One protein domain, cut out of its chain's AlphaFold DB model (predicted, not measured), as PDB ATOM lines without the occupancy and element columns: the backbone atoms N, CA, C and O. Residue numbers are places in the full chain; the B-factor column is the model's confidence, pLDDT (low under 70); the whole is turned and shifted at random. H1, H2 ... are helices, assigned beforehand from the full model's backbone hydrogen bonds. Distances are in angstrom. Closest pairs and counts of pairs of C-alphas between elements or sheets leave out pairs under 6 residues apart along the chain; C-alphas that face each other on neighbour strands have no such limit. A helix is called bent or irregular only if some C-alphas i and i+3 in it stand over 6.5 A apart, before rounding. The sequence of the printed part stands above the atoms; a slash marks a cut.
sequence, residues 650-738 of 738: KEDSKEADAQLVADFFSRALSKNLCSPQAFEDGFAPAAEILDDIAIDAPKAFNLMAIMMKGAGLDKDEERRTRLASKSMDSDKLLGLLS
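Overview. This is residues 650 to 738 of the 738 residues of the protein "MIF4G domain-containing protein" of Laetiporus sulphureus 93-53 (UniProt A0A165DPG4). A small cluster of helices is built round H4, the helix nearest the mean of the C-alphas; the longest helix, H1, runs along one side of H4, while H2, H5 and H6 gather on the other side, and the short H3 sits at one end between H2 and H4. H5 bridges H2 and H6, and H6 slants across H4. The printed part has 89 residues with six named helices, H1 to H6 in order along the chain, and no named strand; its class is all helix. It is compact, with a radius of gyration of the C-alphas of 12.2 A and a rounded outline of 35 by 29 by 21 A.

Along the chain. H1, residues 650 to 669, is 29.1 A long from C-alpha 650 at (162.508, 134.028, 200.612) to C-alpha 669 at (178.159, 157.084, 208.901). H2, residues 676 to 688, is 18.2 A long; it is irregular, but only just, with C-alphas 682 and 685 7.0 A apart. H3, residues 690 to 694, spans 6.0 A. H4, residues 700 to 710, is 15.4 A long. H5, residues 717 to 724, spans 10.3 A, and H6, residues 730 to 737, spans 10.6 A, ending with C-alpha 737 at (171.136, 154.696, 192.769).

Arrangement. H4 is the hub and touches H1, H3 and H6. It runs the same way as H1 at a shallow tilt of 25 degrees, with the closest C-alphas, those of Ala 662 and Gly 710, 3.8 A apart. H4 and H6 touch at a steep tilt of 48 degrees, the same way; their closest C-alphas, of Ala 705 and Leu 737, are 5.8 A apart. H3 and H4 touch, with the C-alphas of Ala 694 and Ala 700 closest at 5.1 A. H2 and H4 are near each other, with 8 pairs of C-alphas within 10 A. H2 touches H5 at a shallow tilt of 29 degrees, the same way, with the C-alphas of Ala 684 and Leu 723 closest at 6.3 A. H5 and H6 touch at a steep tilt of 52 degrees, opposite ways; the closest C-alphas, of Ala 724 and Ser 730, are 4.8 A apart. H2 and H3 meet only through their link. H1 and H2 are only just apart, closest 8.3 A; H1 is also apart from H3, H5 and H6. Every O i to N i+4 pair is within hydrogen-bond range in H3, H4, H5 and H6, against 15 of 16 in H1 and 7 of 9 in H2.

Size, cuts and confidence. The C-alphas of Lys 671 and Ile 695, the two farthest apart, are 35.7 A apart. The printed part has no cut and ends at residue 738, the chain's last. The links H2 to H3, H3 to H4 and H5 to H6 are tight, those from H1 to H2 and H4 to H5 are short, and none is long. The mean pLDDT of the printed part is 86.7; residues 650 to 651 are under 70.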
ATOM      1  N   LYS A 650     161.058 134.215 200.397       66.81
ATOM      2  CA  LYS A 650     162.508 134.028 200.612       66.81
ATOM      3  C   LYS A 650     163.364 135.171 200.059       66.81
ATOM      4  O   LYS A 650     164.427 135.440 200.608       66.81
ATOM      5  N   GLU A 651     162.950 135.814 198.973       68.44
ATOM      6  CA  GLU A 651     163.626 136.987 198.406       68.44
ATOM      7  C   GLU A 651     163.338 138.259 199.211       68.44
ATOM      8  O   GLU A 651     164.241 139.053 199.444       68.44
ATOM      9  N   ASP A 652     162.103 138.430 199.671       70.38
ATOM     10  CA  ASP A 652     161.643 139.548 200.493       70.38
ATOM     11  C   ASP A 652     162.288 139.492 201.894       70.38
ATOM     12  O   ASP A 652     162.650 140.523 202.453       70.38
ATOM     13  N   SER A 653     162.565 138.286 202.418       79.56
ATOM     14  CA  SER A 653     163.409 138.102 203.612       79.56
ATOM     15  C   SER A 653     164.831 138.642 203.409       79.56
ATOM     16  O   SER A 653     165.343 139.334 204.282       79.56
ATOM     17  N   LYS A 654     165.458 138.381 202.250       85.75
ATOM     18  CA  LYS A 654     166.790 138.931 201.922       85.75
ATOM     19  C   LYS A 654     166.756 140.444 201.703       85.75
ATOM     20  O   LYS A 654     167.764 141.117 201.893       85.75
ATOM     21  N   GLU A 655     165.613 140.980 201.285       88.06
ATOM     22  CA  GLU A 655     165.393 142.419 201.154       88.06
ATOM     23  C   GLU A 655     165.318 143.096 202.528       88.06
ATOM     24  O   GLU A 655     165.953 144.130 202.727       88.06
ATOM     25  N   ALA A 656     164.666 142.462 203.510       88.94
ATOM     26  CA  ALA A 656     164.721 142.887 204.908       88.94
ATOM     27  C   ALA A 656     166.148 142.797 205.494       88.94
ATOM     28  O   ALA A 656     166.592 143.735 206.156       88.94
ATOM     29  N   ASP A 657     166.905 141.732 205.200       92.19
ATOM     30  CA  ASP A 657     168.316 141.622 205.610       92.19
ATOM     31  C   ASP A 657     169.175 142.758 205.010       92.19
ATOM     32  O   ASP A 657     169.960 143.395 205.718       92.19
ATOM     33  N   ALA A 658     168.994 143.075 203.722       92.50
ATOM     34  CA  ALA A 658     169.688 144.181 203.057       92.50
ATOM     35  C   ALA A 658     169.299 145.558 203.630       92.50
ATOM     36  O   ALA A 658     170.157 146.432 203.760       92.50
ATOM     37  N   GLN A 659     168.034 145.743 204.027       92.94
ATOM     38  CA  GLN A 659     167.580 146.941 204.741       92.94
ATOM     39  C   GLN A 659     168.244 147.058 206.119       92.94
ATOM     40  O   GLN A 659     168.742 148.131 206.445       92.94
ATOM     41  N   LEU A 660     168.352 145.974 206.899       94.44
ATOM     42  CA  LEU A 660     169.059 145.977 208.191       94.44
ATOM     43  C   LEU A 660     170.551 146.334 208.043       94.44
ATOM     44  O   LEU A 660     171.100 147.055 208.880       94.44
ATOM     45  N   VAL A 661     171.198 145.881 206.964       94.69
ATOM     46  CA  VAL A 661     172.583 146.256 206.624       94.69
ATOM     47  C   VAL A 661     172.686 147.733 206.221       94.69
ATOM     48  O   VAL A 661     173.582 148.433 206.696       94.69
ATOM     49  N   ALA A 662     171.749 148.248 205.419       93.81
ATOM     50  CA  ALA A 662     171.685 149.667 205.060       93.81
ATOM     51  C   ALA A 662     171.472 150.575 206.291       93.81
ATOM     52  O   ALA A 662     172.112 151.623 206.423       93.81
ATOM     53  N   ASP A 663     170.630 150.141 207.230       93.94
ATOM     54  CA  ASP A 663     170.378 150.807 208.509       93.94
ATOM     55  C   ASP A 663     171.633 150.811 209.400       93.94
ATOM     56  O   ASP A 663     171.963 151.815 210.037       93.94
ATOM     57  N   PHE A 664     172.382 149.704 209.415       94.50
ATOM     58  CA  PHE A 664     173.663 149.605 210.113       94.50
ATOM     59  C   PHE A 664     174.718 150.552 209.517       94.50
ATOM     60  O   PHE A 664     175.363 151.285 210.269       94.50
ATOM     61  N   PHE A 665     174.854 150.614 208.189       93.19
ATOM     62  CA  PHE A 665     175.771 151.549 207.528       93.19
ATOM     63  C   PHE A 665     175.370 153.017 207.754       93.19
ATOM     64  O   PHE A 665     176.227 153.834 208.098       93.19
ATOM     65  N   SER A 666     174.071 153.335 207.748       91.00
ATOM     66  CA  SER A 666     173.555 154.673 208.089       91.00
ATOM     67  C   SER A 666     173.930 155.087 209.524       91.00
ATOM     68  O   SER A 666     174.286 156.241 209.800       91.00
ATOM     69  N   ARG A 667     173.924 154.125 210.457       91.25
ATOM     70  CA  ARG A 667     174.351 154.302 211.859       91.25
ATOM     71  C   ARG A 667     175.877 154.344 212.025       91.25
ATOM     72  O   ARG A 667     176.349 154.902 213.013       91.25
ATOM     73  N   ALA A 668     176.646 153.782 211.091       91.69
ATOM     74  CA  ALA A 668     178.107 153.879 211.063       91.69
ATOM     75  C   ALA A 668     178.572 155.244 210.525       91.69
ATOM     76  O   ALA A 668     179.439 155.872 211.136       91.69
ATOM     77  N   LEU A 669     177.937 155.743 209.454       87.12
ATOM     78  CA  LEU A 669     178.159 157.084 208.901       87.12
ATOM     79  C   LEU A 669     177.839 158.194 209.904       87.12
ATOM     80  O   LEU A 669     178.672 159.055 210.160       87.12
ATOM     81  N   SER A 670     176.656 158.159 210.524       88.62
ATOM     82  CA  SER A 670     176.240 159.177 211.508       88.62
ATOM     83  C   SER A 670     177.104 159.200 212.778       88.62
ATOM     84  O   SER A 670     177.101 160.188 213.509       88.62
ATOM     85  N   LYS A 671     177.888 158.141 213.019       91.94
ATOM     86  CA  LYS A 671     178.917 158.061 214.068       91.94
ATOM     87  C   LYS A 671     180.349 158.272 213.552       91.94
ATOM     88  O   LYS A 671     181.278 158.191 214.346       91.94
ATOM     89  N   ASN A 672     180.531 158.540 212.255       85.12
ATOM     90  CA  ASN A 672     181.816 158.697 211.563       85.12
ATOM     91  C   ASN A 672     182.807 157.532 211.796       85.12
ATOM     92  O   ASN A 672     184.016 157.741 211.866       85.12
ATOM     93  N   LEU A 673     182.301 156.299 211.929       88.25
ATOM     94  CA  LEU A 673     183.121 155.112 212.234       88.25
ATOM     95  C   LEU A 673     183.858 154.540 211.013       88.25
ATOM     96  O   LEU A 673     184.851 153.837 211.178       88.25
ATOM     97  N   CYS A 674     183.380 154.846 209.807       85.56
ATOM     98  CA  CYS A 674     183.961 154.420 208.536       85.56
ATOM     99  C   CYS A 674     183.994 155.613 207.573       85.56
ATOM    100  O   CYS A 674     183.050 156.405 207.539       85.56
ATOM    101  N   SER A 675     185.053 155.733 206.771       87.50
ATOM    102  CA  SER A 675     185.101 156.710 205.680       87.50
ATOM    103  C   SER A 675     184.305 156.209 204.462       87.50
ATOM    104  O   SER A 675     184.223 154.996 204.254       87.50
ATOM    105  N   PRO A 676     183.782 157.101 203.598       84.50
ATOM    106  CA  PRO A 676     183.181 156.699 202.321       84.50
ATOM    107  C   PRO A 676     184.125 155.866 201.440       84.50
ATOM    108  O   PRO A 676     183.673 154.969 200.737       84.50
ATOM    109  N   GLN A 677     185.443 156.091 201.544       85.75
ATOM    110  CA  GLN A 677     186.444 155.296 200.830       85.75
ATOM    111  C   GLN A 677     186.495 153.841 201.317       85.75
ATOM    112  O   GLN A 677     186.521 152.928 200.503       85.75
ATOM    113  N   ALA A 678     186.418 153.605 202.632       89.44
ATOM    114  CA  ALA A 678     186.376 152.248 203.176       89.44
ATOM    115  C   ALA A 678     185.093 151.492 202.771       89.44
ATOM    116  O   ALA A 678     185.114 150.268 202.652       89.44
ATOM    117  N   PHE A 679     183.987 152.206 202.528       89.75
ATOM    118  CA  PHE A 679     182.795 151.612 201.922       89.75
ATOM    119  C   PHE A 679     183.008 151.290 200.437       89.75
ATOM    120  O   PHE A 679     182.687 150.179 200.028       89.75
ATOM    121  N   GLU A 680     183.596 152.190 199.643       87.31
ATOM    122  CA  GLU A 680     184.014 151.900 198.258       87.31
ATOM    123  C   GLU A 680     184.865 150.632 198.156       87.31
ATOM    124  O   GLU A 680     184.546 149.738 197.373       87.31
ATOM    125  N   ASP A 681     185.918 150.541 198.964       88.31
ATOM    126  CA  ASP A 681     186.870 149.431 198.928       88.31
ATOM    127  C   ASP A 681     186.207 148.111 199.373       88.31
ATOM    128  O   ASP A 681     186.539 147.043 198.860       88.31
ATOM    129  N   GLY A 682     185.213 148.180 200.270       90.12
ATOM    130  CA  GLY A 682     184.395 147.036 200.689       90.12
ATOM    131  C   GLY A 682     183.336 146.597 199.668       90.12
ATOM    132  O   GLY A 682     183.095 145.399 199.519       90.12
ATOM    133  N   PHE A 683     182.713 147.530 198.938       90.88
ATOM    134  CA  PHE A 683     181.750 147.210 197.874       90.88
ATOM    135  C   PHE A 683     182.423 146.835 196.547       90.88
ATOM    136  O   PHE A 683     181.807 146.137 195.744       90.88
ATOM    137  N   ALA A 684     183.666 147.258 196.302       88.31
ATOM    138  CA  ALA A 684     184.343 147.073 195.019       88.31
ATOM    139  C   ALA A 684     184.396 145.609 194.521       88.31
ATOM    140  O   ALA A 684     183.999 145.400 193.374       88.31
ATOM    141  N   PRO A 685     184.783 144.597 195.331       90.88
ATOM    142  CA  PRO A 685     184.794 143.202 194.876       90.88
ATOM    143  C   PRO A 685     183.383 142.652 194.642       90.88
ATOM    144  O   PRO A 685     183.179 141.806 193.781       90.88
ATOM    145  N   ALA A 686     182.392 143.138 195.399       89.88
ATOM    146  CA  ALA A 686     180.999 142.728 195.246       89.88
ATOM    147  C   ALA A 686     180.356 143.325 193.980       89.88
ATOM    148  O   ALA A 686     179.503 142.678 193.377       89.88
ATOM    149  N   ALA A 687     180.762 144.535 193.582       88.44
ATOM    150  CA  ALA A 687     180.313 145.198 192.358       88.44
ATOM    151  C   ALA A 687     180.863 144.518 191.090       88.44
ATOM    152  O   ALA A 687     180.139 144.395 190.109       88.44
ATOM    153  N   GLU A 688     182.106 144.028 191.130       90.25
ATOM    154  CA  GLU A 688     182.748 143.292 190.027       90.25
ATOM    155  C   GLU A 688     182.045 141.956 189.716       90.25
ATOM    156  O   GLU A 688     181.872 141.593 188.556       90.25
ATOM    157  N   ILE A 689     181.566 141.247 190.745       89.62
ATOM    158  CA  ILE A 689     180.809 139.990 190.590       89.62
ATOM    159  C   ILE A 689     179.282 140.185 190.564       89.62
ATOM    160  O   ILE A 689     178.540 139.199 190.581       89.62
ATOM    161  N   LEU A 690     178.784 141.429 190.552       89.88
ATOM    162  CA  LEU A 690     177.357 141.728 190.732       89.88
ATOM    163  C   LEU A 690     176.486 141.085 189.649       89.88
ATOM    164  O   LEU A 690     175.440 140.518 189.961       89.88
ATOM    165  N   ASP A 691     176.930 141.132 188.396       86.94
ATOM    166  CA  ASP A 691     176.238 140.532 187.256       86.94
ATOM    167  C   ASP A 691     176.164 138.998 187.382       86.94
ATOM    168  O   ASP A 691     175.109 138.396 187.167       86.94
ATOM    169  N   ASP A 692     177.252 138.369 187.839       86.62
ATOM    170  CA  ASP A 692     177.365 136.918 188.049       86.62
ATOM    171  C   ASP A 692     176.514 136.428 189.245       86.62
ATOM    172  O   ASP A 692     176.039 135.285 189.251       86.62
ATOM    173  N   ILE A 693     176.254 137.302 190.230       87.38
ATOM    174  CA  ILE A 693     175.262 137.102 191.304       87.38
ATOM    175  C   ILE A 693     173.837 137.332 190.779       87.38
ATOM    176  O   ILE A 693     172.923 136.567 191.101       87.38
ATOM    177  N   ALA A 694     173.620 138.364 189.962       87.50
ATOM    178  CA  ALA A 694     172.300 138.730 189.452       87.50
ATOM    179  C   ALA A 694     171.700 137.697 188.484       87.50
ATOM    180  O   ALA A 694     170.480 137.647 188.312       87.50
ATOM    181  N   ILE A 695     172.544 136.839 187.900       80.88
ATOM    182  CA  ILE A 695     172.136 135.621 187.188       80.88
ATOM    183  C   ILE A 695     171.325 134.671 188.086       80.88
ATOM    184  O   ILE A 695     170.345 134.092 187.610       80.88
ATOM    185  N   ASP A 696     171.711 134.521 189.359       75.81
ATOM    186  CA  ASP A 696     171.072 133.605 190.318       75.81
ATOM    187  C   ASP A 696     169.967 134.310 191.125       75.81
ATOM    188  O   ASP A 696     168.948 133.711 191.467       75.81
ATOM    189  N   ALA A 697     170.170 135.593 191.437       82.81
ATOM    190  CA  ALA A 697     169.263 136.422 192.220       82.81
ATOM    191  C   ALA A 697     168.920 137.710 191.446       82.81
ATOM    192  O   ALA A 697     169.624 138.707 191.596       82.81
ATOM    193  N   PRO A 698     167.828 137.765 190.659       82.31
ATOM    194  CA  PRO A 698     167.535 138.917 189.796       82.31
ATOM    195  C   PRO A 698     167.324 140.239 190.559       82.31
ATOM    196  O   PRO A 698     167.526 141.309 189.989       82.31
ATOM    197  N   LYS A 699     166.988 140.182 191.859       87.75
ATOM    198  CA  LYS A 699     166.952 141.342 192.768       87.75
ATOM    199  C   LYS A 699     168.337 141.862 193.208       87.75
ATOM    200  O   LYS A 699     168.378 142.866 193.910       87.75
ATOM    201  N   ALA A 700     169.461 141.223 192.866       90.50
ATOM    202  CA  ALA A 700     170.782 141.543 193.436       90.50
ATOM    203  C   ALA A 700     171.188 143.018 193.273       90.50
ATOM    204  O   ALA A 700     171.661 143.625 194.232       90.50
ATOM    205  N   PHE A 701     170.911 143.615 192.108       90.81
ATOM    206  CA  PHE A 701     171.097 145.049 191.867       90.81
ATOM    207  C   PHE A 701     170.299 145.919 192.855       90.81
ATOM    208  O   PHE A 701     170.841 146.875 193.403       90.81
ATOM    209  N   ASN A 702     169.044 145.560 193.149       91.31
ATOM    210  CA  ASN A 702     168.198 146.274 194.112       91.31
ATOM    211  C   ASN A 702     168.758 146.142 195.538       91.31
ATOM    212  O   ASN A 702     168.845 147.131 196.259       91.31
ATOM    213  N   LEU A 703     169.170 144.931 195.933       92.38
ATOM    214  CA  LEU A 703     169.750 144.663 197.255       92.38
ATOM    215  C   LEU A 703     171.062 145.439 197.454       92.38
ATOM    216  O   LEU A 703     171.262 146.049 198.505       92.38
ATOM    217  N   MET A 704     171.928 145.478 196.437       90.31
ATOM    218  CA  MET A 704     173.147 146.287 196.470       90.31
ATOM    219  C   MET A 704     172.833 147.786 196.512       90.31
ATOM    220  O   MET A 704     173.420 148.492 197.329       90.31
ATOM    221  N   ALA A 705     171.877 148.269 195.713       91.75
ATOM    222  CA  ALA A 705     171.478 149.675 195.721       91.75
ATOM    223  C   ALA A 705     170.925 150.128 197.086       91.75
ATOM    224  O   ALA A 705     171.266 151.217 197.547       91.75
ATOM    225  N   ILE A 706     170.147 149.279 197.772       92.25
ATOM    226  CA  ILE A 706     169.680 149.509 199.152       92.25
ATOM    227  C   ILE A 706     170.875 149.657 200.109       92.25
ATOM    228  O   ILE A 706     170.967 150.652 200.831       92.25
ATOM    229  N   MET A 707     171.825 148.716 200.084       92.31
ATOM    230  CA  MET A 707     173.006 148.761 200.957       92.31
ATOM    231  C   MET A 707     173.923 149.959 200.657       92.31
ATOM    232  O   MET A 707     174.430 150.584 201.586       92.31
ATOM    233  N   MET A 708     174.099 150.329 199.384       90.62
ATOM    234  CA  MET A 708     174.902 151.485 198.967       90.62
ATOM    235  C   MET A 708     174.254 152.828 199.339       90.62
ATOM    236  O   MET A 708     174.968 153.728 199.782       90.62
ATOM    237  N   LYS A 709     172.920 152.950 199.249       90.44
ATOM    238  CA  LYS A 709     172.162 154.102 199.782       90.44
ATOM    239  C   LYS A 709     172.294 154.206 201.307       90.44
ATOM    240  O   LYS A 709     172.524 155.293 201.833       90.44
ATOM    241  N   GLY A 710     172.273 153.078 202.021       88.00
ATOM    242  CA  GLY A 710     172.601 153.035 203.454       88.00
ATOM    243  C   GLY A 710     174.047 153.436 203.780       88.00
ATOM    244  O   GLY A 710     174.308 154.040 204.818       88.00
ATOM    245  N   ALA A 711     174.989 153.155 202.879       88.94
ATOM    246  CA  ALA A 711     176.386 153.579 202.973       88.94
ATOM    247  C   ALA A 711     176.653 155.002 202.443       88.94
ATOM    248  O   ALA A 711     177.806 155.434 202.425       88.94
ATOM    249  N   GLY A 712     175.620 155.757 202.045       85.19
ATOM    250  CA  GLY A 712     175.746 157.147 201.590       85.19
ATOM    251  C   GLY A 712     176.461 157.326 200.244       85.19
ATOM    252  O   GLY A 712     176.760 158.457 199.861       85.19
ATOM    253  N   LEU A 713     176.739 156.228 199.534       83.31
ATOM    254  CA  LEU A 713     177.433 156.204 198.240       83.31
ATOM    255  C   LEU A 713     176.529 156.630 197.070       83.31
ATOM    256  O   LEU A 713     176.981 156.713 195.934       83.31
ATOM    257  N   ASP A 714     175.256 156.900 197.352       82.56
ATOM    258  CA  ASP A 714     174.281 157.527 196.462       82.56
ATOM    259  C   ASP A 714     174.552 159.022 196.231       82.56
ATOM    260  O   ASP A 714     174.276 159.533 195.147       82.56
ATOM    261  N   LYS A 715     175.103 159.712 197.240       80.94
ATOM    262  CA  LYS A 715     175.277 161.178 197.254       80.94
ATOM    263  C   LYS A 715     176.520 161.641 196.507       80.94
ATOM    264  O   LYS A 715     176.486 162.664 195.830       80.94
ATOM    265  N   ASP A 716     177.609 160.887 196.627       82.69
ATOM    266  CA  ASP A 716     178.868 161.198 195.959       82.69
ATOM    267  C   ASP A 716     178.854 160.589 194.547       82.69
ATOM    268  O   ASP A 716     179.259 159.444 194.338       82.69
ATOM    269  N   GLU A 717     178.392 161.359 193.559       81.94
ATOM    270  CA  GLU A 717     178.189 160.889 192.180       81.94
ATOM    271  C   GLU A 717     179.456 160.298 191.522       81.94
ATOM    272  O   GLU A 717     179.373 159.317 190.777       81.94
ATOM    273  N   GLU A 718     180.645 160.808 191.857       82.06
ATOM    274  CA  GLU A 718     181.918 160.203 191.439       82.06
ATOM    275  C   GLU A 718     182.141 158.803 192.031       82.06
ATOM    276  O   GLU A 718     182.642 157.917 191.345       82.06
ATOM    277  N   ARG A 719     181.770 158.565 193.295       82.69
ATOM    278  CA  ARG A 719     181.914 157.247 193.939       82.69
ATOM    279  C   ARG A 719     180.898 156.262 193.370       82.69
ATOM    280  O   ARG A 719     181.252 155.136 193.018       82.69
ATOM    281  N   ARG A 720     179.655 156.730 193.208       85.12
ATOM    282  CA  ARG A 720     178.543 156.020 192.559       85.12
ATOM    283  C   ARG A 720     178.947 155.493 191.182       85.12
ATOM    284  O   ARG A 720     178.798 154.304 190.909       85.12
ATOM    285  N   THR A 721     179.508 156.360 190.339       83.62
ATOM    286  CA  THR A 721     179.940 156.008 188.977       83.62
ATOM    287  C   THR A 721     181.167 155.097 188.957       83.62
ATOM    288  O   THR A 721     181.144 154.106 188.232       83.62
ATOM    289  N   ARG A 722     182.188 155.334 189.799       84.88
ATOM    290  CA  ARG A 722     183.378 154.459 189.924       84.88
ATOM    291  C   ARG A 722     183.067 153.041 190.418       84.88
ATOM    292  O   ARG A 722     183.826 152.119 190.122       84.88
ATOM    293  N   LEU A 723     182.008 152.859 191.210       84.00
ATOM    294  CA  LEU A 723     181.538 151.532 191.623       84.00
ATOM    295  C   LEU A 723     180.666 150.889 190.546       84.00
ATOM    296  O   LEU A 723     180.891 149.732 190.206       84.00
ATOM    297  N   ALA A 724     179.723 151.636 189.965       85.00
ATOM    298  CA  ALA A 724     178.866 151.114 188.905       85.00
ATOM    299  C   ALA A 724     179.659 150.684 187.663       85.00
ATOM    300  O   ALA A 724     179.346 149.646 187.092       85.00
ATOM    301  N   SER A 725     180.735 151.391 187.299       86.69
ATOM    302  CA  SER A 725     181.605 151.037 186.167       86.69
ATOM    303  C   SER A 725     182.416 149.743 186.350       86.69
ATOM    304  O   SER A 725     183.186 149.394 185.460       86.69
ATOM    305  N   LYS A 726     182.305 149.061 187.501       84.56
ATOM    306  CA  LYS A 726     182.884 147.725 187.742       84.56
ATOM    307  C   LYS A 726     181.906 146.592 187.409       84.56
ATOM    308  O   LYS A 726     182.351 145.469 187.213       84.56
ATOM    309  N   SER A 727     180.610 146.893 187.324       85.12
ATOM    310  CA  SER A 727     179.556 145.974 186.879       85.12
ATOM    311  C   SER A 727     179.314 146.140 185.374       85.12
ATOM    312  O   SER A 727     179.470 147.233 184.826       85.12
ATOM    313  N   MET A 728     178.928 145.059 184.693       79.31
ATOM    314  CA  MET A 728     178.622 145.080 183.259       79.31
ATOM    315  C   MET A 728     177.320 145.846 182.980       79.31
ATOM    316  O   MET A 728     177.324 146.765 182.161       79.31
ATOM    317  N   ASP A 729     176.236 145.554 183.708       83.12
ATOM    318  CA  ASP A 729     174.978 146.320 183.687       83.12
ATOM    319  C   ASP A 729     175.104 147.648 184.492       83.12
ATOM    320  O   ASP A 729     174.243 147.992 185.309       83.12
ATOM    321  N   SER A 730     176.173 148.428 184.296       85.12
ATOM    322  CA  SER A 730     176.443 149.661 185.066       85.12
ATOM    323  C   SER A 730     175.262 150.655 185.092       85.12
ATOM    324  O   SER A 730     174.882 151.129 186.166       85.12
ATOM    325  N   ASP A 731     174.600 150.883 183.949       84.31
ATOM    326  CA  ASP A 731     173.395 151.724 183.808       84.31
ATOM    327  C   ASP A 731     172.251 151.317 184.753       84.31
ATOM    328  O   ASP A 731     171.498 152.155 185.251       84.31
ATOM    329  N   LYS A 732     172.111 150.017 185.022       85.88
ATOM    330  CA  LYS A 732     171.047 149.442 185.854       85.88
ATOM    331  C   LYS A 732     171.306 149.685 187.334       85.88
ATOM    332  O   LYS A 732     170.367 149.976 188.070       85.88
ATOM    333  N   LEU A 733     172.568 149.610 187.768       86.38
ATOM    334  CA  LEU A 733     172.940 149.991 189.130       86.38
ATOM    335  C   LEU A 733     172.831 151.513 189.317       86.38
ATOM    336  O   LEU A 733     172.288 151.957 190.326       86.38
ATOM    337  N   LEU A 734     173.248 152.311 188.325       86.62
ATOM    338  CA  LEU A 734     173.073 153.770 188.334       86.62
ATOM    339  C   LEU A 734     171.596 154.178 188.408       86.62
ATOM    340  O   LEU A 734     171.240 155.001 189.248       86.62
ATOM    341  N   GLY A 735     170.722 153.559 187.609       85.69
ATOM    342  CA  GLY A 735     169.279 153.829 187.616       85.69
ATOM    343  C   GLY A 735     168.572 153.483 188.935       85.69
ATOM    344  O   GLY A 735     167.543 154.074 189.244       85.69
ATOM    345  N   LEU A 736     169.136 152.574 189.739       86.25
ATOM    346  CA  LEU A 736     168.654 152.243 191.090       86.25
ATOM    347  C   LEU A 736     169.295 153.108 192.191       86.25
ATOM    348  O   LEU A 736     168.783 153.159 193.313       86.25
ATOM    349  N   LEU A 737     170.407 153.781 191.884       82.06
ATOM    350  CA  LEU A 737     171.136 154.696 192.769       82.06
ATOM    351  C   LEU A 737     170.859 156.180 192.484       82.06
ATOM    352  O   LEU A 737     171.440 157.039 193.150       82.06
ATOM    353  N   SER A 738     169.978 156.478 191.527       74.44
ATOM    354  CA  SER A 738     169.276 157.763 191.398       74.44
ATOM    355  C   SER A 738     168.012 157.827 192.264       74.44
ATOM    356  O   SER A 738     167.322 158.862 192.157       74.44
TER     357      SER A 738